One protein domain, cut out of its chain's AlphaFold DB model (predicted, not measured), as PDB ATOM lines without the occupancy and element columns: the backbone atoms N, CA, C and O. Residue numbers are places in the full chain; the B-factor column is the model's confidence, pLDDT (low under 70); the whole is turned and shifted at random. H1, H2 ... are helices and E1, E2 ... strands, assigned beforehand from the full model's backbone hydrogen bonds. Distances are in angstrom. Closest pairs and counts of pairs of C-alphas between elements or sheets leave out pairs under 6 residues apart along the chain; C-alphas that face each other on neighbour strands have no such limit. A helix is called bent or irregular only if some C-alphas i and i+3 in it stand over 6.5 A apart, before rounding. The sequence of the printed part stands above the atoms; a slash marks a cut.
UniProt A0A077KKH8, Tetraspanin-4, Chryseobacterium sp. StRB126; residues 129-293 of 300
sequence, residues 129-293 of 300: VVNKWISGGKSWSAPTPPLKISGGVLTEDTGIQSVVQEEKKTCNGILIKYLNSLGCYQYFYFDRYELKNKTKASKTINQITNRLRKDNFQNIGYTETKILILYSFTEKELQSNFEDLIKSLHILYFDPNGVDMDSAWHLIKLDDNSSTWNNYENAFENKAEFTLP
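What this domain is: This is residues 129 to 293 of the 300 residues of the protein "Tetraspanin-4" of Chryseobacterium sp. StRB126 (UniProt A0A077KKH8). One strongly twisted sheet of seven strands folds back on itself into two leaves and curls round a single helix, H1. The small hairpin of E1 and E2 lies far from this core, and the long loop between E5 and E6 reaches out from it, with residues 208 to 216 sticking out. The printed part has 165 residues, with named elements in the order E1 E2 E3 E4 E5 E6 H1 E7 E8 E9; the large sheet runs E4 E3 E7 E8 E9 E6 E5 and is antiparallel. The class is mostly strand, though under half of the residues are in named elements. The whole is only just compact, close to loose, with a radius of gyration of the C-alphas of 17.9 A, and spans 53 by 46 by 32 A.

Where its parts are: In the large sheet, E4 is residues 185 to 190, E3 residues 174 to 179, E7 residues 251 to 254, E8 residues 265 to 278 at 31.6 A, E9 residues 283 to 292 at 27.9 A, E6 residues 225 to 235 at 31.8 A and E5 residues 192 to 198 at 19.4 A. H1, residues 236 to 246, is 16.2 A long and irregular, with C-alphas 237 and 240 7.1 A apart. E1, residues 147 to 150, begins at C-alpha 147 (170.457, 137.354, 142.150), and E2 is residues 153 to 156. E9 ends at C-alpha 292 (161.190, 128.175, 116.215).

How they stand to each other: In the folded sheet, one sheet bent back on itself, E4 E3 E7 face E9 E6 E5, with E8 as the hinge. E8 bends by 81 degrees at residue 269; it pairs with E7 over residues 265 to 268 (N 268 and O 251, 2.9 A) and with E9 over residues 269 to 278 (N 274 and O 287, 2.9 A). E7, E8 and E9 form a meander, each strand the antiparallel neighbour of the one before. E3 pairs with E7 through N 177 and O 252, 2.9 A, and with E4 through N 176 and O 188, 2.8 A. E6 pairs with E9 through N 230 and O 288, 2.8 A, and with E5 through N 194 and O 229, 2.8 A. E4 runs on into E5 across one residue, at 90 degrees. H1 is on the sheet; its closest C-alphas to E9 are Lys 236 and Ala 283, 5.3 A. In H1, 4 of 7 O i to N i+4 pairs are within hydrogen-bond range. E1 and E2 form a hairpin, with N 148 and O 155 2.8 A apart; both are apart from H1.

The domain as a whole: The C-alphas of Asn 210 and Tyr 280, the two farthest apart, are 58.0 A apart. The printed part has no cut. The links E2 to E3 and E5 to E6 are long, with 17 and 26 residues. Mean pLDDT of the printed part is 75.6; 46 residues are under 70, among them residues 198 to 225 and 255 to 264.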
ATOM      1  N   VAL A 129     166.155 141.338 140.409       90.50
ATOM      2  CA  VAL A 129     164.786 140.932 140.099       90.50
ATOM      3  C   VAL A 129     163.989 142.144 139.632       90.50
ATOM      4  O   VAL A 129     163.942 143.183 140.290       90.50
ATOM      5  N   VAL A 130     163.337 142.003 138.485       87.00
ATOM      6  CA  VAL A 130     162.376 142.970 137.967       87.00
ATOM      7  C   VAL A 130     160.981 142.531 138.401       87.00
ATOM      8  O   VAL A 130     160.587 141.379 138.198       87.00
ATOM      9  N   ASN A 131     160.233 143.465 138.993       87.44
ATOM     10  CA  ASN A 131     158.895 143.251 139.543       87.44
ATOM     11  C   ASN A 131     158.878 142.152 140.611       87.44
ATOM     12  O   ASN A 131     159.331 142.385 141.730       87.44
ATOM     13  N   LYS A 132     158.361 140.965 140.279       91.00
ATOM     14  CA  LYS A 132     158.288 139.826 141.193       91.00
ATOM     15  C   LYS A 132     159.153 138.670 140.714       91.00
ATOM     16  O   LYS A 132     159.269 138.416 139.515       91.00
ATOM     17  N   TRP A 133     159.726 137.934 141.658       91.75
ATOM     18  CA  TRP A 133     160.378 136.669 141.353       91.75
ATOM     19  C   TRP A 133     159.316 135.583 141.204       91.75
ATOM     20  O   TRP A 133     158.715 135.172 142.194       91.75
ATOM     21  N   ILE A 134     159.062 135.140 139.974       89.50
ATOM     22  CA  ILE A 134     158.113 134.056 139.724       89.50
ATOM     23  C   ILE A 134     158.859 132.737 139.874       89.50
ATOM     24  O   ILE A 134     159.814 132.457 139.149       89.50
ATOM     25  N   SER A 135     158.418 131.928 140.826       82.69
ATOM     26  CA  SER A 135     158.901 130.567 140.991       82.69
ATOM     27  C   SER A 135     157.777 129.721 141.544       82.69
ATOM     28  O   SER A 135     157.310 129.953 142.659       82.69
ATOM     29  N   GLY A 136     157.397 128.706 140.782       69.31
ATOM     30  CA  GLY A 136     156.491 127.678 141.255       69.31
ATOM     31  C   GLY A 136     155.170 127.624 140.505       69.31
ATOM     32  O   GLY A 136     154.640 128.623 140.017       69.31
ATOM     33  N   GLY A 137     154.657 126.403 140.504       69.00
ATOM     34  CA  GLY A 137     153.351 125.926 140.081       69.00
ATOM     35  C   GLY A 137     153.230 124.471 140.555       69.00
ATOM     36  O   GLY A 137     154.042 124.015 141.366       69.00
ATOM     37  N   LYS A 138     152.250 123.703 140.074       67.44
ATOM     38  CA  LYS A 138     152.214 122.256 140.367       67.44
ATOM     39  C   LYS A 138     153.231 121.481 139.532       67.44
ATOM     40  O   LYS A 138     153.596 120.372 139.914       67.44
ATOM     41  N   SER A 139     153.655 122.042 138.400       72.69
ATOM     42  CA  SER A 139     154.433 121.342 137.377       72.69
ATOM     43  C   SER A 139     155.878 121.824 137.222       72.69
ATOM     44  O   SER A 139     156.647 121.180 136.512       72.69
ATOM     45  N   TRP A 140     156.273 122.922 137.879       79.12
ATOM     46  CA  TRP A 140     157.609 123.505 137.721       79.12
ATOM     47  C   TRP A 140     158.064 124.323 138.939       79.12
ATOM     48  O   TRP A 140     157.259 124.775 139.756       79.12
ATOM     49  N   SER A 141     159.374 124.551 139.028       77.56
ATOM     50  CA  SER A 141     160.033 125.478 139.956       77.56
ATOM     51  C   SER A 141     161.143 126.222 139.220       77.56
ATOM     52  O   SER A 141     161.718 125.664 138.286       77.56
ATOM     53  N   ALA A 142     161.465 127.454 139.624       78.75
ATOM     54  CA  ALA A 142     162.592 128.167 139.025       78.75
ATOM     55  C   ALA A 142     163.904 127.389 139.287       78.75
ATOM     56  O   ALA A 142     164.203 127.109 140.449       78.75
ATOM     57  N   PRO A 143     164.691 127.051 138.249       76.19
ATOM     58  CA  PRO A 143     165.926 126.274 138.409       76.19
ATOM     59  C   PRO A 143     167.034 126.982 139.198       76.19
ATOM     60  O   PRO A 143     167.907 126.332 139.763       76.19
ATOM     61  N   THR A 144     167.026 128.317 139.226       81.94
ATOM     62  CA  THR A 144     168.063 129.132 139.875       81.94
ATOM     63  C   THR A 144     167.434 130.123 140.847       81.94
ATOM     64  O   THR A 144     166.340 130.602 140.563       81.94
ATOM     65  N   PRO A 145     168.101 130.494 141.950       87.38
ATOM     66  CA  PRO A 145     167.622 131.551 142.837       87.38
ATOM     67  C   PRO A 145     167.723 132.946 142.185       87.38
ATOM     68  O   PRO A 145     168.471 133.128 141.217       87.38
ATOM     69  N   PRO A 146     166.994 133.949 142.710       91.38
ATOM     70  CA  PRO A 146     167.188 135.345 142.329       91.38
ATOM     71  C   PRO A 146     168.594 135.828 142.707       91.38
ATOM     72  O   PRO A 146     169.192 135.348 143.669       91.38
ATOM     73  N   LEU A 147     169.111 136.807 141.963       92.31
ATOM     74  CA  LEU A 147     170.457 137.354 142.150       92.31
ATOM     75  C   LEU A 147     170.424 138.830 142.552       92.31
ATOM     76  O   LEU A 147     169.487 139.561 142.232       92.31
ATOM     77  N   LYS A 148     171.501 139.279 143.194       93.38
ATOM     78  CA  LYS A 148     171.816 140.680 143.490       93.38
ATOM     79  C   LYS A 148     173.293 140.967 143.250       93.38
ATOM     80  O   LYS A 148     174.122 140.055 143.222       93.38
ATOM     81  N   ILE A 149     173.631 142.247 143.143       92.44
ATOM     82  CA  ILE A 149     175.024 142.700 143.107       92.44
ATOM     83  C   ILE A 149     175.542 142.860 144.534       92.44
ATOM     84  O   ILE A 149     174.876 143.474 145.362       92.44
ATOM     85  N   SER A 150     176.740 142.363 144.826       92.81
ATOM     86  CA  SER A 150     177.433 142.669 146.077       92.81
ATOM     87  C   SER A 150     178.941 142.667 145.866       92.81
ATOM     88  O   SER A 150     179.500 141.671 145.422       92.81
ATOM     89  N   GLY A 151     179.610 143.784 146.160       90.62
ATOM     90  CA  GLY A 151     181.073 143.857 146.150       90.62
ATOM     91  C   GLY A 151     181.721 143.518 144.801       90.62
ATOM     92  O   GLY A 151     182.786 142.908 144.773       90.62
ATOM     93  N   GLY A 152     181.090 143.883 143.681       90.50
ATOM     94  CA  GLY A 152     181.612 143.612 142.338       90.50
ATOM     95  C   GLY A 152     181.315 142.211 141.796       90.50
ATOM     96  O   GLY A 152     181.807 141.877 140.721       90.50
ATOM     97  N   VAL A 153     180.514 141.405 142.499       90.88
ATOM     98  CA  VAL A 153     180.104 140.063 142.065       90.88
ATOM     99  C   VAL A 153     178.589 139.879 142.135       90.88
ATOM    100  O   VAL A 153     177.886 140.610 142.837       90.88
ATOM    101  N   LEU A 154     178.078 138.896 141.393       91.06
ATOM    102  CA  LEU A 154     176.695 138.441 141.506       91.06
ATOM    103  C   LEU A 154     176.592 137.400 142.623       91.06
ATOM    104  O   LEU A 154     177.396 136.474 142.693       91.06
ATOM    105  N   THR A 155     175.604 137.561 143.497       92.50
ATOM    106  CA  THR A 155     175.337 136.658 144.626       92.50
ATOM    107  C   THR A 155     173.847 136.369 144.724       92.50
ATOM    108  O   THR A 155     173.036 137.136 144.206       92.50
ATOM    109  N   GLU A 156     173.477 135.278 145.387       92.69
ATOM    110  CA  GLU A 156     172.073 134.939 145.622       92.69
ATOM    111  C   GLU A 156     171.377 135.987 146.504       92.69
ATOM    112  O   GLU A 156     171.929 136.476 147.497       92.69
ATOM    113  N   ASP A 157     170.138 136.327 146.151       92.94
ATOM    114  CA  ASP A 157     169.305 137.265 146.895       92.94
ATOM    115  C   ASP A 157     168.265 136.534 147.753       92.94
ATOM    116  O   ASP A 157     167.102 136.374 147.385       92.94
ATOM    117  N   THR A 158     168.681 136.106 148.943       89.44
ATOM    118  CA  THR A 158     167.824 135.371 149.891       89.44
ATOM    119  C   THR A 158     166.680 136.209 150.479       89.44
ATOM    120  O   THR A 158     165.859 135.676 151.222       89.44
ATOM    121  N   GLY A 159     166.647 137.522 150.222       87.75
ATOM    122  CA  GLY A 159     165.605 138.424 150.715       87.75
ATOM    123  C   GLY A 159     164.342 138.447 149.851       87.75
ATOM    124  O   GLY A 159     163.313 138.955 150.296       87.75
ATOM    125  N   ILE A 160     164.402 137.908 148.631       88.81
ATOM    126  CA  ILE A 160     163.289 137.940 147.681       88.81
ATOM    127  C   ILE A 160     162.393 136.717 147.866       88.81
ATOM    128  O   ILE A 160     162.825 135.573 147.736       88.81
ATOM    129  N   GLN A 161     161.110 136.968 148.127       85.94
ATOM    130  CA  GLN A 161     160.095 135.920 148.169       85.94
ATOM    131  C   GLN A 161     159.607 135.576 146.759       85.94
ATOM    132  O   GLN A 161     159.366 136.462 145.937       85.94
ATOM    133  N   SER A 162     159.433 134.281 146.496       86.38
ATOM    134  CA  SER A 162     158.835 133.790 145.257       86.38
ATOM    135  C   SER A 162     157.324 133.989 145.244       86.38
ATOM    136  O   SER A 162     156.649 133.682 146.226       86.38
ATOM    137  N   VAL A 163     156.793 134.393 144.095       88.06
ATOM    138  CA  VAL A 163     155.365 134.317 143.789       88.06
ATOM    139  C   VAL A 163     155.110 133.118 142.886       88.06
ATOM    140  O   VAL A 163     155.816 132.906 141.900       88.06
ATOM    141  N   VAL A 164     154.102 132.330 143.248       83.69
ATOM    142  CA  VAL A 164     153.625 131.189 142.464       83.69
ATOM    143  C   VAL A 164     152.631 131.713 141.437       83.69
ATOM    144  O   VAL A 164     151.685 132.405 141.803       83.69
ATOM    145  N   GLN A 165     152.834 131.389 140.162       81.44
ATOM    146  CA  GLN A 165     151.864 131.710 139.117       81.44
ATOM    147  C   GLN A 165     150.823 130.587 139.044       81.44
ATOM    148  O   GLN A 165     151.185 129.411 138.973       81.44
ATOM    149  N   GLU A 166     149.531 130.926 139.062       74.88
ATOM    150  CA  GLU A 166     148.476 129.913 138.970       74.88
ATOM    151  C   GLU A 166     148.476 129.187 137.613       74.88
ATOM    152  O   GLU A 166     148.442 129.796 136.543       74.88
ATOM    153  N   GLU A 167     148.437 127.853 137.658       75.94
ATOM    154  CA  GLU A 167     148.264 126.997 136.483       75.94
ATOM    155  C   GLU A 167     146.765 126.718 136.271       75.94
ATOM    156  O   GLU A 167     146.199 125.799 136.868       75.94
ATOM    157  N   LYS A 168     146.087 127.518 135.434       70.81
ATOM    158  CA  LYS A 168     144.633 127.369 135.217       70.81
ATOM    159  C   LYS A 168     144.237 126.128 134.407       70.81
ATOM    160  O   LYS A 168     143.093 125.683 134.513       70.81
ATOM    161  N   LYS A 169     145.130 125.562 133.585       63.59
ATOM    162  CA  LYS A 169     144.831 124.405 132.719       63.59
ATOM    163  C   LYS A 169     145.838 123.272 132.897       63.59
ATOM    164  O   LYS A 169     147.033 123.503 132.982       63.59
ATOM    165  N   THR A 170     145.341 122.035 132.854       55.72
ATOM    166  CA  THR A 170     146.111 120.773 132.839       55.72
ATOM    167  C   THR A 170     146.752 120.458 131.479       55.72
ATOM    168  O   THR A 170     147.064 119.304 131.186       55.72
ATOM    169  N   CYS A 171     146.912 121.453 130.606       54.56
ATOM    170  CA  CYS A 171     147.617 121.274 129.342       54.56
ATOM    171  C   CYS A 171     149.127 121.398 129.576       54.56
ATOM    172  O   CYS A 171     149.547 122.070 130.511       54.56
ATOM    173  N   ASN A 172     149.928 120.757 128.720       68.38
ATOM    174  CA  ASN A 172     151.387 120.878 128.714       68.38
ATOM    175  C   ASN A 172     151.763 122.369 128.633       68.38
ATOM    176  O   ASN A 172     151.663 122.955 127.559       68.38
ATOM    177  N   GLY A 173     152.105 123.014 129.747       75.88
ATOM    178  CA  GLY A 173     152.585 124.392 129.728       75.88
ATOM    179  C   GLY A 173     154.049 124.467 129.321       75.88
ATOM    180  O   GLY A 173     154.738 123.449 129.230       75.88
ATOM    181  N   ILE A 174     154.522 125.681 129.054       82.81
ATOM    182  CA  ILE A 174     155.914 125.939 128.679       82.81
ATOM    183  C   ILE A 174     156.496 126.988 129.615       82.81
ATOM    184  O   ILE A 174     155.918 128.058 129.818       82.81
ATOM    185  N   LEU A 175     157.673 126.676 130.153       85.94
ATOM    186  CA  LEU A 175     158.495 127.613 130.898       85.94
ATOM    187  C   LEU A 175     159.390 128.394 129.931       85.94
ATOM    188  O   LEU A 175     160.123 127.813 129.127       85.94
ATOM    189  N   ILE A 176     159.348 129.717 130.046       88.31
ATOM    190  CA  ILE A 176     160.257 130.631 129.367       88.31
ATOM    191  C   ILE A 176     161.255 131.187 130.374       88.31
ATOM    192  O   ILE A 176     160.874 131.634 131.454       88.31
ATOM    193  N   LYS A 177     162.531 131.199 129.993       89.31
ATOM    194  CA  LYS A 177     163.617 131.902 130.676       89.31
ATOM    195  C   LYS A 177     164.003 133.103 129.823       89.31
ATOM    196  O   LYS A 177     164.259 132.955 128.635       89.31
ATOM    197  N   TYR A 178     164.054 134.292 130.399       89.50
ATOM    198  CA  TYR A 178     164.325 135.518 129.650       89.50
ATOM    199  C   TYR A 178     165.295 136.418 130.405       89.50
ATOM    200  O   TYR A 178     165.306 136.435 131.635       89.50
ATOM    201  N   LEU A 179     166.131 137.151 129.673       88.81
ATOM    202  CA  LEU A 179     167.021 138.152 130.252       88.81
ATOM    203  C   LEU A 179     166.208 139.415 130.553       88.81
ATOM    204  O   LEU A 179     165.737 140.082 129.631       88.81
ATOM    205  N   ASN A 180     166.024 139.717 131.830       90.50
ATOM    206  CA  ASN A 180     165.235 140.850 132.289       90.50
ATOM    207  C   ASN A 180     165.931 142.196 132.007       90.50
ATOM    208  O   ASN A 180     167.118 142.255 131.659       90.50
ATOM    209  N   SER A 181     165.220 143.304 132.216       87.75
ATOM    210  CA  SER A 181     165.779 144.660 132.053       87.75
ATOM    211  C   SER A 181     166.947 144.997 132.995       87.75
ATOM    212  O   SER A 181     167.674 145.961 132.761       87.75
ATOM    213  N   LEU A 182     167.176 144.201 134.039       89.75
ATOM    214  CA  LEU A 182     168.323 144.308 134.944       89.75
ATOM    215  C   LEU A 182     169.525 143.455 134.525       89.75
ATOM    216  O   LEU A 182     170.561 143.514 135.179       89.75
ATOM    217  N   GLY A 183     169.409 142.697 133.433       87.00
ATOM    218  CA  GLY A 183     170.452 141.815 132.929       87.00
ATOM    219  C   GLY A 183     170.648 140.543 133.752       87.00
ATOM    220  O   GLY A 183     171.748 140.006 133.757       87.00
ATOM    221  N   CYS A 184     169.614 140.036 134.420       89.31
ATOM    222  CA  CYS A 184     169.581 138.688 134.991       89.31
ATOM    223  C   CYS A 184     168.470 137.853 134.360       89.31
ATOM    224  O   CYS A 184     167.517 138.383 133.795       89.31
ATOM    225  N   TYR A 185     168.584 136.529 134.441       88.88
ATOM    226  CA  TYR A 185     167.525 135.657 133.949       88.88
ATOM    227  C   TYR A 185     166.364 135.574 134.941       88.88
ATOM    228  O   TYR A 185     166.568 135.347 136.132       88.88
ATOM    229  N   GLN A 186     165.151 135.723 134.421       90.50
ATOM    230  CA  GLN A 186     163.895 135.452 135.109       90.50
ATOM    231  C   GLN A 186     163.083 134.420 134.335       90.50
ATOM    232  O   GLN A 186     163.389 134.092 133.186       90.50
ATOM    233  N   TYR A 187     162.048 133.907 134.990       89.94
ATOM    234  CA  TYR A 187     161.200 132.851 134.468       89.94
ATOM    235  C   TYR A 187     159.758 133.328 134.333       89.94
ATOM    236  O   TYR A 187     159.290 134.154 135.120       89.94
ATOM    237  N   PHE A 188     159.059 132.803 133.333       90.44
ATOM    238  CA  PHE A 188     157.643 133.054 133.114       90.44
ATOM    239  C   PHE A 188     156.969 131.801 132.566       90.44
ATOM    240  O   PHE A 188     157.491 131.175 131.641       90.44
ATOM    241  N   TYR A 189     155.815 131.434 133.120       88.12
ATOM    242  CA  TYR A 189     155.099 130.230 132.716       88.12
ATOM    243  C   TYR A 189     153.908 130.562 131.814       88.12
ATOM    244  O   TYR A 189     153.120 131.471 132.090       88.12
ATOM    245  N   PHE A 190     153.768 129.792 130.740       87.94
ATOM    246  CA  PHE A 190     152.629 129.837 129.831       87.94
ATOM    247  C   PHE A 190     151.802 128.563 130.003       87.94
ATOM    248  O   PHE A 190     152.321 127.458 129.859       87.94
ATOM    249  N   ASP A 191     150.510 128.712 130.296       84.75
ATOM    250  CA  ASP A 191     149.609 127.605 130.642       84.75
ATOM    251  C   ASP A 191     149.073 126.853 129.415       84.75
ATOM    252  O   ASP A 191     148.466 125.786 129.536       84.75
ATOM    253  N   ARG A 192     149.293 127.395 128.213       86.00
ATOM    254  CA  ARG A 192     148.902 126.764 126.952       86.00
ATOM    255  C   ARG A 192     149.852 127.152 125.825       86.00
ATOM    256  O   ARG A 192     150.217 128.317 125.699       86.00
ATOM    257  N   TYR A 193     150.142 126.208 124.928       86.62
ATOM    258  CA  TYR A 193     150.821 126.496 123.664       86.62
ATOM    259  C   TYR A 193     150.139 125.867 122.444       86.62
ATOM    260  O   TYR A 193     149.413 124.880 122.544       86.62
ATOM    261  N   GLU A 194     150.400 126.444 121.274       86.56
ATOM    262  CA  GLU A 194     150.015 125.941 119.955       86.56
ATOM    263  C   GLU A 194     151.235 125.953 119.025       86.56
ATOM    264  O   GLU A 194     151.939 126.957 118.935       86.56
ATOM    265  N   LEU A 195     151.458 124.865 118.283       82.94
ATOM    266  CA  LEU A 195     152.458 124.805 117.213       82.94
ATOM    267  C   LEU A 195     151.768 124.909 115.849       82.94
ATOM    268  O   LEU A 195     150.862 124.132 115.546       82.94
ATOM    269  N   LYS A 196     152.206 125.852 115.012       82.50
ATOM    270  CA  LYS A 196     151.697 126.061 113.647       82.50
ATOM    271  C   LYS A 196     152.837 125.983 112.636       82.50
ATOM    272  O   LYS A 196     153.941 126.441 112.900       82.50
ATOM    273  N   ASN A 197     152.570 125.444 111.450       73.81
ATOM    274  CA  ASN A 197     153.522 125.491 110.338       73.81
ATOM    275  C   ASN A 197     153.321 126.793 109.550       73.81
ATOM    276  O   ASN A 197     152.201 127.094 109.133       73.81
ATOM    277  N   LYS A 198     154.389 127.561 109.307       62.28
ATOM    278  CA  LYS A 198     154.345 128.759 108.457       62.28
ATOM    279  C   LYS A 198     154.416 128.344 106.985       62.28
ATOM    280  O   LYS A 198     155.490 128.136 106.434       62.28
ATOM    281  N   THR A 199     153.269 128.239 106.322       49.88
ATOM    282  CA  THR A 199     153.130 127.872 104.897       49.88
ATOM    283  C   THR A 199     153.382 129.044 103.936       49.88
ATOM    284  O   THR A 199     152.629 129.265 102.990       49.88
ATOM    285  N   LYS A 200     154.454 129.820 104.139       47.56
ATOM    286  CA  LYS A 200     154.910 130.806 103.143       47.56
ATOM    287  C   LYS A 200     156.282 130.409 102.621       47.56
ATOM    288  O   LYS A 200     157.241 130.408 103.380       47.56
ATOM    289  N   ALA A 201     156.368 130.134 101.318       43.66
ATOM    290  CA  ALA A 201     157.636 129.989 100.618       43.66
ATOM    291  C   ALA A 201     158.431 131.299 100.745       43.66
ATOM    292  O   ALA A 201     158.134 132.297 100.084       43.66
ATOM    293  N   SER A 202     159.414 131.328 101.637       43.66
ATOM    294  CA  SER A 202     160.414 132.386 101.697       43.66
ATOM    295  C   SER A 202     161.242 132.327 100.411       43.66
ATOM    296  O   SER A 202     161.759 131.274 100.039       43.66
ATOM    297  N   LYS A 203     161.371 133.462  99.705       37.44
ATOM    298  CA  LYS A 203     162.363 133.606  98.628       37.44
ATOM    299  C   LYS A 203     163.726 133.208  99.189       37.44
ATOM    300  O   LYS A 203     164.143 133.750 100.211       37.44
ATOM    301  N   THR A 204     164.416 132.299  98.511       41.78
ATOM    302  CA  THR A 204     165.807 131.958  98.801       41.78
ATOM    303  C   THR A 204     166.642 133.237  98.720       41.78
ATOM    304  O   THR A 204     166.800 133.815  97.645       41.78
ATOM    305  N   ILE A 205     167.121 133.733  99.860       39.97
ATOM    306  CA  ILE A 205     168.086 134.832  99.891       39.97
ATOM    307  C   ILE A 205     169.444 134.194  99.611       39.97
ATOM    308  O   ILE A 205     169.919 133.375 100.396       39.97
ATOM    309  N   ASN A 206     170.038 134.520  98.464       34.50
ATOM    310  CA  ASN A 206     171.359 134.018  98.108       34.50
ATOM    311  C   ASN A 206     172.398 134.496  99.129       34.50
ATOM    312  O   ASN A 206     172.415 135.661  99.526       34.50
ATOM    313  N   GLN A 207     173.269 133.573  99.529       37.84
ATOM    314  CA  GLN A 207     174.369 133.810 100.452       37.84
ATOM    315  C   GLN A 207     175.273 134.921  99.898       37.84
ATOM    316  O   GLN A 207     175.780 134.815  98.780       37.84
ATOM    317  N   ILE A 208     175.476 135.997 100.662       36.62
ATOM    318  CA  ILE A 208     176.479 137.011 100.323       36.62
ATOM    319  C   ILE A 208     177.847 136.336 100.475       36.62
ATOM    320  O   ILE A 208     178.285 136.034 101.582       36.62
ATOM    321  N   THR A 209     178.507 136.064  99.353       34.03
ATOM    322  CA  THR A 209     179.768 135.306  99.283       34.03
ATOM    323  C   THR A 209     180.991 136.088  99.763       34.03
ATOM    324  O   THR A 209     182.049 135.497  99.958       34.03
ATOM    325  N   ASN A 210     180.868 137.396 100.014       37.44
ATOM    326  CA  ASN A 210     181.993 138.243 100.405       37.44
ATOM    327  C   ASN A 210     181.863 138.785 101.832       37.44
ATOM    328  O   ASN A 210     181.080 139.686 102.110       37.44
ATOM    329  N   ARG A 211     182.703 138.204 102.703       41.50
ATOM    330  CA  ARG A 211     183.240 138.694 103.986       41.50
ATOM    331  C   ARG A 211     182.717 140.066 104.439       41.50
ATOM    332  O   ARG A 211     183.402 141.078 104.300       41.50
ATOM    333  N   LEU A 212     181.568 140.066 105.105       37.47
ATOM    334  CA  LEU A 212     181.280 141.054 106.139       37.47
ATOM    335  C   LEU A 212     181.674 140.430 107.480       37.47
ATOM    336  O   LEU A 212     181.416 139.254 107.731       37.47
ATOM    337  N   ARG A 213     182.423 141.204 108.271       40.09
ATOM    338  CA  ARG A 213     182.968 140.839 109.585       40.09
ATOM    339  C   ARG A 213     181.880 140.171 110.433       40.09
ATOM    340  O   ARG A 213     180.788 140.714 110.475       40.09
ATOM    341  N   LYS A 214     182.224 139.016 111.017       37.47
ATOM    342  CA  LYS A 214     181.624 138.155 112.071       37.47
ATOM    343  C   LYS A 214     180.188 138.353 112.636       37.47
ATOM    344  O   LYS A 214     179.742 137.435 113.306       37.47
ATOM    345  N   ASP A 215     179.414 139.379 112.301       35.97
ATOM    346  CA  ASP A 215     178.189 139.763 113.020       35.97
ATOM    347  C   ASP A 215     176.874 139.544 112.253       35.97
ATOM    348  O   ASP A 215     175.885 140.207 112.539       35.97
ATOM    349  N   ASN A 216     176.797 138.649 111.260       32.78
ATOM    350  CA  ASN A 216     175.517 138.449 110.553       32.78
ATOM    351  C   ASN A 216     175.260 137.041 109.997       32.78
ATOM    352  O   ASN A 216     174.649 136.879 108.941       32.78
ATOM    353  N   PHE A 217     175.669 135.999 110.720       37.31
ATOM    354  CA  PHE A 217     175.360 134.616 110.339       37.31
ATOM    355  C   PHE A 217     174.547 133.875 111.403       37.31
ATOM    356  O   PHE A 217     175.018 132.911 111.989       37.31
ATOM    357  N   GLN A 218     173.286 134.280 111.586       35.28
ATOM    358  CA  GLN A 218     172.234 133.369 112.067       35.28
ATOM    359  C   GLN A 218     170.929 133.427 111.249       35.28
ATOM    360  O   GLN A 218     169.920 132.862 111.653       35.28
ATOM    361  N   ASN A 219     170.931 134.020 110.050       34.88
ATOM    362  CA  ASN A 219     169.835 133.822 109.094       34.88
ATOM    363  C   ASN A 219     170.213 132.742 108.080       34.88
ATOM    364  O   ASN A 219     170.566 133.020 106.935       34.88
ATOM    365  N   ILE A 220     170.160 131.488 108.527       38.34
ATOM    366  CA  ILE A 220     170.174 130.337 107.625       38.34
ATOM    367  C   ILE A 220     168.798 130.309 106.937       38.34
ATOM    368  O   ILE A 220     167.766 130.453 107.584       38.34
ATOM    369  N   GLY A 221     168.762 130.219 105.607       34.91
ATOM    370  CA  GLY A 221     167.510 130.193 104.850       34.91
ATOM    371  C   GLY A 221     166.729 128.906 105.120       34.91
ATOM    372  O   GLY A 221     167.104 127.848 104.620       34.91
ATOM    373  N   TYR A 222     165.641 128.993 105.888       43.06
ATOM    374  CA  TYR A 222     164.794 127.846 106.233       43.06
ATOM    375  C   TYR A 222     163.520 127.800 105.380       43.06
ATOM    376  O   TYR A 222     162.862 128.818 105.157       43.06
ATOM    377  N   THR A 223     163.175 126.597 104.913       44.78
ATOM    378  CA  THR A 223     162.035 126.309 104.020       44.78
ATOM    379  C   THR A 223     160.721 126.075 104.774       44.78
ATOM    380  O   THR A 223     159.651 126.271 104.211       44.78
ATOM    381  N   GLU A 224     160.798 125.710 106.055       49.91
ATOM    382  CA  GLU A 224     159.652 125.550 106.952       49.91
ATOM    383  C   GLU A 224     160.002 126.198 108.288       49.91
ATOM    384  O   GLU A 224     160.954 125.784 108.953       49.91
ATOM    385  N   THR A 225     159.267 127.238 108.667       63.19
ATOM    386  CA  THR A 225     159.362 127.842 109.999       63.19
ATOM    387  C   THR A 225     158.172 127.361 110.816       63.19
ATOM    388  O   THR A 225     157.024 127.545 110.409       63.19
ATOM    389  N   LYS A 226     158.426 126.698 111.947       73.50
ATOM    390  CA  LYS A 226     157.376 126.423 112.932       73.50
ATOM    391  C   LYS A 226     157.171 127.680 113.765       73.50
ATOM    392  O   LYS A 226     158.134 128.348 114.124       73.50
ATOM    393  N   ILE A 227     155.920 127.995 114.049       82.44
ATOM    394  CA  ILE A 227     155.516 129.084 114.924       82.44
ATOM    395  C   ILE A 227     155.006 128.451 116.215       82.44
ATOM    396  O   ILE A 227     154.118 127.597 116.174       82.44
ATOM    397  N   LEU A 228     155.572 128.867 117.340       84.81
ATOM    398  CA  LEU A 228     155.112 128.554 118.682       84.81
ATOM    399  C   LEU A 228     154.303 129.742 119.194       84.81
ATOM    400  O   LEU A 228     154.826 130.842 119.326       84.81
ATOM    401  N   ILE A 229     153.028 129.520 119.483       88.94
ATOM    402  CA  ILE A 229     152.173 130.517 120.119       88.94
ATOM    403  C   ILE A 229     151.946 130.083 121.554       88.94
ATOM    404  O   ILE A 229     151.415 129.002 121.792       88.94
ATOM    405  N   LEU A 230     152.333 130.930 122.495       89.94
ATOM    406  CA  LEU A 230     152.157 130.732 123.921       89.94
ATOM    407  C   LEU A 230     151.033 131.622 124.436       89.94
ATOM    408  O   LEU A 230     150.878 132.758 123.990       89.94
ATOM    409  N   TYR A 231     150.266 131.108 125.389       90.06
ATOM    410  CA  TYR A 231     149.202 131.829 126.071       90.06
ATOM    411  C   TYR A 231     149.401 131.724 127.578       90.06
ATOM    412  O   TYR A 231     149.855 130.686 128.063       90.06
ATOM    413  N   SER A 232     149.092 132.802 128.292       89.19
ATOM    414  CA  SER A 232     149.079 132.809 129.751       89.19
ATOM    415  C   SER A 232     147.875 133.576 130.282       89.19
ATOM    416  O   SER A 232     147.545 134.657 129.791       89.19
ATOM    417  N   PHE A 233     147.249 133.034 131.322       88.75
ATOM    418  CA  PHE A 233     146.449 133.825 132.251       88.75
ATOM    419  C   PHE A 233     147.375 134.388 133.331       88.75
ATOM    420  O   PHE A 233     148.030 133.633 134.048       88.75
ATOM    421  N   THR A 234     147.451 135.713 133.427       88.06
ATOM    422  CA  THR A 234     148.403 136.407 134.298       88.06
ATOM    423  C   THR A 234     147.662 137.352 135.225       88.06
ATOM    424  O   THR A 234     146.981 138.269 134.774       88.06
ATOM    425  N   GLU A 235     147.794 137.157 136.533       89.75
ATOM    426  CA  GLU A 235     147.225 138.085 137.510       89.75
ATOM    427  C   GLU A 235     147.760 139.504 137.306       89.75
ATOM    428  O   GLU A 235     148.908 139.704 136.902       89.75
ATOM    429  N   LYS A 236     146.938 140.511 137.628       88.00
ATOM    430  CA  LYS A 236     147.286 141.927 137.437       88.00
ATOM    431  C   LYS A 236     148.656 142.301 138.009       88.00
ATOM    432  O   LYS A 236     149.367 143.110 137.424       88.00
ATOM    433  N   GLU A 237     149.020 141.723 139.148       88.44
ATOM    434  CA  GLU A 237     150.287 141.995 139.828       88.44
ATOM    435  C   GLU A 237     151.526 141.371 139.168       88.44
ATOM    436  O   GLU A 237     152.638 141.810 139.455       88.44
ATOM    437  N   LEU A 238     151.344 140.382 138.288       90.12
ATOM    438  CA  LEU A 238     152.408 139.723 137.526       90.12
ATOM    439  C   LEU A 238     152.492 140.228 136.080       90.12
ATOM    440  O   LEU A 238     153.396 139.840 135.343       90.12
ATOM    441  N   GLN A 239     151.577 141.103 135.650       90.25
ATOM    442  CA  GLN A 239     151.544 141.589 134.269       90.25
ATOM    443  C   GLN A 239     152.835 142.309 133.867       90.25
ATOM    444  O   GLN A 239     153.315 142.153 132.746       90.25
ATOM    445  N   SER A 240     153.447 143.040 134.793       87.88
ATOM    446  CA  SER A 240     154.700 143.743 134.532       87.88
ATOM    447  C   SER A 240     155.877 142.787 134.276       87.88
ATOM    448  O   SER A 240     156.820 143.161 133.581       87.88
ATOM    449  N   ASN A 241     155.838 141.539 134.765       91.31
ATOM    450  CA  ASN A 241     156.809 140.505 134.381       91.31
ATOM    451  C   ASN A 241     156.653 140.096 132.909       91.31
ATOM    452  O   ASN A 241     157.657 139.938 132.217       91.31
ATOM    453  N   PHE A 242     155.415 139.966 132.422       90.75
ATOM    454  CA  PHE A 242     155.151 139.696 131.006       90.75
ATOM    455  C   PHE A 242     155.616 140.863 130.122       90.75
ATOM    456  O   PHE A 242     156.249 140.644 129.092       90.75
ATOM    457  N   GLU A 243     155.366 142.105 130.546       89.88
ATOM    458  CA  GLU A 243     155.823 143.311 129.839       89.88
ATOM    459  C   GLU A 243     157.356 143.411 129.741       89.88
ATOM    460  O   GLU A 243     157.879 143.891 128.733       89.88
ATOM    461  N   ASP A 244     158.083 142.950 130.762       87.12
ATOM    462  CA  ASP A 244     159.548 142.877 130.733       87.12
ATOM    463  C   ASP A 244     160.034 141.744 129.807       87.12
ATOM    464  O   ASP A 244     160.947 141.949 129.005       87.12
ATOM    465  N   LEU A 245     159.364 140.582 129.831       90.56
ATOM    466  CA  LEU A 245     159.654 139.452 128.940       90.56
ATOM    467  C   LEU A 245     159.547 139.841 127.464       90.56
ATOM    468  O   LEU A 245     160.457 139.536 126.694       90.56
ATOM    469  N   ILE A 246     158.478 140.529 127.052       88.50
ATOM    470  CA  ILE A 246     158.279 140.882 125.633       88.50
ATOM    471  C   ILE A 246     159.306 141.901 125.112       88.50
ATOM    472  O   ILE A 246     159.490 142.022 123.902       88.50
ATOM    473  N   LYS A 247     159.985 142.626 126.011       83.81
ATOM    474  CA  LYS A 247     161.079 143.557 125.686       83.81
ATOM    475  C   LYS A 247     162.459 142.902 125.778       83.81
ATOM    476  O   LYS A 247     163.459 143.545 125.456       83.81
ATOM    477  N   SER A 248     162.532 141.651 126.229       84.75
ATOM    478  CA  SER A 248     163.794 140.959 126.448       84.75
ATOM    479  C   SER A 248     164.568 140.766 125.145       84.75
ATOM    480  O   SER A 248     164.027 140.374 124.111       84.75
ATOM    481  N   LEU A 249     165.878 140.994 125.216       78.88
ATOM    482  CA  LEU A 249     166.805 140.759 124.109       78.88
ATOM    483  C   LEU A 249     167.216 139.286 123.985       78.88
ATOM    484  O   LEU A 249     167.869 138.921 123.008       78.88
ATOM    485  N   HIS A 250     166.887 138.453 124.976       83.75
ATOM    486  CA  HIS A 250     167.303 137.057 125.011       83.75
ATOM    487  C   HIS A 250     166.251 136.197 125.710       83.75
ATOM    488  O   HIS A 250     166.096 136.261 126.930       83.75
ATOM    489  N   ILE A 251     165.532 135.400 124.920       84.06
ATOM    490  CA  ILE A 251     164.410 134.574 125.366       84.06
ATOM    491  C   ILE A 251     164.707 133.120 125.010       84.06
ATOM    492  O   ILE A 251     165.026 132.797 123.870       84.06
ATOM    493  N   LEU A 252     164.585 132.243 125.994       83.81
ATOM    494  CA  LEU A 252     164.838 130.817 125.893       83.81
ATOM    495  C   LEU A 252     163.561 130.072 126.272       83.81
ATOM    496  O   LEU A 252     162.940 130.401 127.285       83.81
ATOM    497  N   TYR A 253     163.183 129.057 125.502       83.56
ATOM    498  CA  TYR A 253     162.152 128.111 125.931       83.56
ATOM    499  C   TYR A 253     162.771 126.780 126.330       83.56
ATOM    500  O   TYR A 253     163.790 126.375 125.769       83.56
ATOM    501  N   PHE A 254     162.131 126.129 127.293       74.44
ATOM    502  CA  PHE A 254     162.487 124.798 127.756       74.44
ATOM    503  C   PHE A 254     161.732 123.722 126.958       74.44
ATOM    504  O   PHE A 254     160.498 123.741 126.946       74.44
ATOM    505  N   ASP A 255     162.443 122.793 126.307       66.50
ATOM    506  CA  ASP A 255     161.857 121.592 125.685       66.50
ATOM    507  C   ASP A 255     161.981 120.370 126.625       66.50
ATOM    508  O   ASP A 255     163.070 119.814 126.781       66.50
ATOM    509  N   PRO A 256     160.888 119.906 127.261       60.00
ATOM    510  CA  PRO A 256     160.933 118.912 128.334       60.00
ATOM    511  C   PRO A 256     161.101 117.450 127.869       60.00
ATOM    512  O   PRO A 256     160.710 116.541 128.600       60.00
ATOM    513  N   ASN A 257     161.684 117.165 126.698       53.50
ATOM    514  CA  ASN A 257     161.783 115.811 126.111       53.50
ATOM    515  C   ASN A 257     162.653 114.781 126.885       53.50
ATOM    516  O   ASN A 257     163.040 113.753 126.328       53.50
ATOM    517  N   GLY A 258     162.923 114.987 128.175       46.53
ATOM    518  CA  GLY A 258     163.326 113.895 129.061       46.53
ATOM    519  C   GLY A 258     164.106 114.304 130.304       46.53
ATOM    520  O   GLY A 258     163.976 113.618 131.314       46.53
ATOM    521  N   VAL A 259     164.900 115.384 130.264       47.12
ATOM    522  CA  VAL A 259     165.717 115.854 131.404       47.12
ATOM    523  C   VAL A 259     165.997 117.361 131.289       47.12
ATOM    524  O   VAL A 259     166.316 117.834 130.201       47.12
ATOM    525  N   ASP A 260     165.924 118.095 132.407       53.03
ATOM    526  CA  ASP A 260     166.398 119.484 132.523       53.03
ATOM    527  C   ASP A 260     167.931 119.526 132.454       53.03
ATOM    528  O   ASP A 260     168.633 119.444 133.460       53.03
ATOM    529  N   MET A 261     168.453 119.523 131.229       59.62
ATOM    530  CA  MET A 261     169.867 119.731 130.932       59.62
ATOM    531  C   MET A 261     170.015 121.038 130.162       59.62
ATOM    532  O   MET A 261     169.118 121.423 129.417       59.62
ATOM    533  N   ASP A 262     171.177 121.679 130.260       61.94
ATOM    534  CA  ASP A 262     171.459 122.956 129.591       61.94
ATOM    535  C   ASP A 262     171.150 122.958 128.081       61.94
ATOM    536  O   ASP A 262     170.800 123.991 127.518       61.94
ATOM    537  N   SER A 263     171.216 121.795 127.423       61.81
ATOM    538  CA  SER A 263     170.879 121.604 126.006       61.81
ATOM    539  C   SER A 263     169.379 121.636 125.676       61.81
ATOM    540  O   SER A 263     169.032 121.610 124.498       61.81
ATOM    541  N   ALA A 264     168.499 121.637 126.680       69.44
ATOM    542  CA  ALA A 264     167.043 121.695 126.523       69.44
ATOM    543  C   ALA A 264     166.514 123.135 126.384       69.44
ATOM    544  O   ALA A 264     165.329 123.338 126.111       69.44
ATOM    545  N   TRP A 265     167.382 124.136 126.574       76.25
ATOM    546  CA  TRP A 265     167.055 125.540 126.376       76.25
ATOM    547  C   TRP A 265     167.337 125.962 124.938       76.25
ATOM    548  O   TRP A 265     168.443 125.823 124.418       76.25
ATOM    549  N   HIS A 266     166.327 126.537 124.297       77.19
ATOM    550  CA  HIS A 266     166.412 126.964 122.909       77.19
ATOM    551  C   HIS A 266     166.137 128.457 122.787       77.19
ATOM    552  O   HIS A 266     165.086 128.941 123.212       77.19
ATOM    553  N   LEU A 267     167.068 129.175 122.153       79.31
ATOM    554  CA  LEU A 267     166.909 130.590 121.836       79.31
ATOM    555  C   LEU A 267     165.764 130.783 120.840       79.31
ATOM    556  O   LEU A 267     165.746 130.186 119.762       79.31
ATOM    557  N   ILE A 268     164.827 131.649 121.205       81.25
ATOM    558  CA  ILE A 268     163.672 132.016 120.391       81.25
ATOM    559  C   ILE A 268     163.572 133.526 120.259       81.25
ATOM    560  O   ILE A 268     164.025 134.293 121.106       81.25
ATOM    561  N   LYS A 269     162.955 133.950 119.158       79.69
ATOM    562  CA  LYS A 269     162.711 135.354 118.862       79.69
ATOM    563  C   LYS A 269     161.218 135.630 118.938       79.69
ATOM    564  O   LYS A 269     160.441 134.929 118.291       79.69
ATOM    565  N   LEU A 270     160.843 136.646 119.712       78.06
ATOM    566  CA  LEU A 270     159.476 137.150 119.745       78.06
ATOM    567  C   LEU A 270     159.142 137.790 118.392       78.06
ATOM    568  O   LEU A 270     159.846 138.696 117.940       78.06
ATOM    569  N   ASP A 271     158.076 137.313 117.762       81.69
ATOM    570  CA  ASP A 271     157.558 137.851 116.504       81.69
ATOM    571  C   ASP A 271     156.361 138.774 116.729       81.69
ATOM    572  O   ASP A 271     156.256 139.810 116.077       81.69
ATOM    573  N   ASP A 272     155.466 138.396 117.645       82.94
ATOM    574  CA  ASP A 272     154.252 139.147 117.961       82.94
ATOM    575  C   ASP A 272     153.824 138.899 119.414       82.94
ATOM    576  O   ASP A 272     154.167 137.879 120.018       82.94
ATOM    577  N   ASN A 273     153.071 139.828 119.994       90.06
ATOM    578  CA  ASN A 273     152.461 139.659 121.307       90.06
ATOM    579  C   ASN A 273     151.163 140.464 121.428       90.06
ATOM    580  O   ASN A 273     150.980 141.494 120.785       90.06
ATOM    581  N   SER A 274     150.260 140.004 122.288       89.50
ATOM    582  CA  SER A 274     149.048 140.742 122.636       89.50
ATOM    583  C   SER A 274     148.659 140.475 124.081       89.50
ATOM    584  O   SER A 274     148.835 139.360 124.568       89.50
ATOM    585  N   SER A 275     148.057 141.465 124.732       90.94
ATOM    586  CA  SER A 275     147.516 141.339 126.083       90.94
ATOM    587  C   SER A 275     146.110 141.920 126.131       90.94
ATOM    588  O   SER A 275     145.884 143.037 125.661       90.94
ATOM    589  N   THR A 276     145.158 141.160 126.671       91.31
ATOM    590  CA  THR A 276     143.769 141.601 126.850       91.31
ATOM    591  C   THR A 276     143.394 141.532 128.322       91.31
ATOM    592  O   THR A 276     143.565 140.502 128.964       91.31
ATOM    593  N   TRP A 277     142.865 142.625 128.868       89.56
ATOM    594  CA  TRP A 277     142.410 142.660 130.254       89.56
ATOM    595  C   TRP A 277     141.029 142.014 130.410       89.56
ATOM    596  O   TRP A 277     140.057 142.454 129.789       89.56
ATOM    597  N   ASN A 278     140.928 141.010 131.282       86.19
ATOM    598  CA  ASN A 278     139.680 140.357 131.648       86.19
ATOM    599  C   ASN A 278     139.209 140.862 133.022       86.19
ATOM    600  O   ASN A 278     139.665 140.413 134.075       86.19
ATOM    601  N   ASN A 279     138.254 141.798 133.005       85.19
ATOM    602  CA  ASN A 279     137.675 142.397 134.213       85.19
ATOM    603  C   ASN A 279     137.007 141.377 135.152       85.19
ATOM    604  O   ASN A 279     136.959 141.617 136.353       85.19
ATOM    605  N   TYR A 280     136.451 140.283 134.618       85.12
ATOM    606  CA  TYR A 280     135.704 139.306 135.415       85.12
ATOM    607  C   TYR A 280     136.639 138.460 136.280       85.12
ATOM    608  O   TYR A 280     136.371 138.239 137.456       85.12
ATOM    609  N   GLU A 281     137.762 138.029 135.705       83.38
ATOM    610  CA  GLU A 281     138.765 137.221 136.404       83.38
ATOM    611  C   GLU A 281     139.858 138.062 137.080       83.38
ATOM    612  O   GLU A 281     140.726 137.506 137.745       83.38
ATOM    613  N   ASN A 282     139.827 139.390 136.907       86.62
ATOM    614  CA  ASN A 282     140.857 140.321 137.376       86.62
ATOM    615  C   ASN A 282     142.280 139.897 136.937       86.62
ATOM    616  O   ASN A 282     143.251 140.007 137.692       86.62
ATOM    617  N   ALA A 283     142.396 139.427 135.692       87.94
ATOM    618  CA  ALA A 283     143.621 138.899 135.100       87.94
ATOM    619  C   ALA A 283     143.774 139.331 133.632       87.94
ATOM    620  O   ALA A 283     142.810 139.714 132.967       87.94
ATOM    621  N   PHE A 284     144.997 139.262 133.121       88.50
ATOM    622  CA  PHE A 284     145.327 139.467 131.718       88.50
ATOM    623  C   PHE A 284     145.389 138.136 130.975       88.50
ATOM    624  O   PHE A 284     145.989 137.169 131.443       88.50
ATOM    625  N   GLU A 285     144.807 138.118 129.785       90.31
ATOM    626  CA  GLU A 285     144.984 137.075 128.785       90.31
ATOM    627  C   GLU A 285     146.116 137.501 127.854       90.31
ATOM    628  O   GLU A 285     145.943 138.350 126.972       90.31
ATOM    629  N   ASN A 286     147.297 136.938 128.084       90.50
ATOM    630  CA  ASN A 286     148.489 137.227 127.307       90.50
ATOM    631  C   ASN A 286     148.696 136.175 126.220       90.50
ATOM    632  O   ASN A 286     148.397 134.990 126.387       90.50
ATOM    633  N   LYS A 287     149.255 136.625 125.100       91.38
ATOM    634  CA  LYS A 287     149.675 135.803 123.972       91.38
ATOM    635  C   LYS A 287     151.047 136.278 123.508       91.38
ATOM    636  O   LYS A 287     151.246 137.477 123.327       91.38
ATOM    637  N   ALA A 288     151.954 135.342 123.263       89.38
ATOM    638  CA  ALA A 288     153.255 135.600 122.661       89.38
ATOM    639  C   ALA A 288     153.501 134.610 121.516       89.38
ATOM    640  O   ALA A 288     153.218 133.422 121.644       89.38
ATOM    641  N   GLU A 289     153.987 135.101 120.384       86.50
ATOM    642  CA  GLU A 289     154.273 134.312 119.190       86.50
ATOM    643  C   GLU A 289     155.774 134.309 118.915       86.50
ATOM    644  O   GLU A 289     156.419 135.358 118.926       86.50
ATOM    645  N   PHE A 290     156.320 133.125 118.658       83.19
ATOM    646  CA  PHE A 290     157.739 132.906 118.429       83.19
ATOM    647  C   PHE A 290     157.961 132.048 117.192       83.19
ATOM    648  O   PHE A 290     157.278 131.045 116.979       83.19
ATOM    649  N   THR A 291     158.990 132.372 116.421       77.06
ATOM    650  CA  THR A 291     159.492 131.488 115.373       77.06
ATOM    651  C   THR A 291     160.502 130.518 115.976       77.06
ATOM    652  O   THR A 291     161.503 130.931 116.565       77.06
ATOM    653  N   LEU A 292     160.264 129.218 115.796       72.12
ATOM    654  CA  LEU A 292     161.190 128.175 116.215       72.12
ATOM    655  C   LEU A 292     162.272 127.933 115.152       72.12
ATOM    656  O   LEU A 292     161.954 127.872 113.955       72.12
ATOM    657  N   PRO A 293     163.535 127.722 115.564       59.59
ATOM    658  CA  PRO A 293     164.579 127.260 114.661       59.59
ATOM    659  C   PRO A 293     164.239 125.863 114.119       59.59
ATOM    660  O   PRO A 293     163.791 124.976 114.848       59.59
TER     661      PRO A 293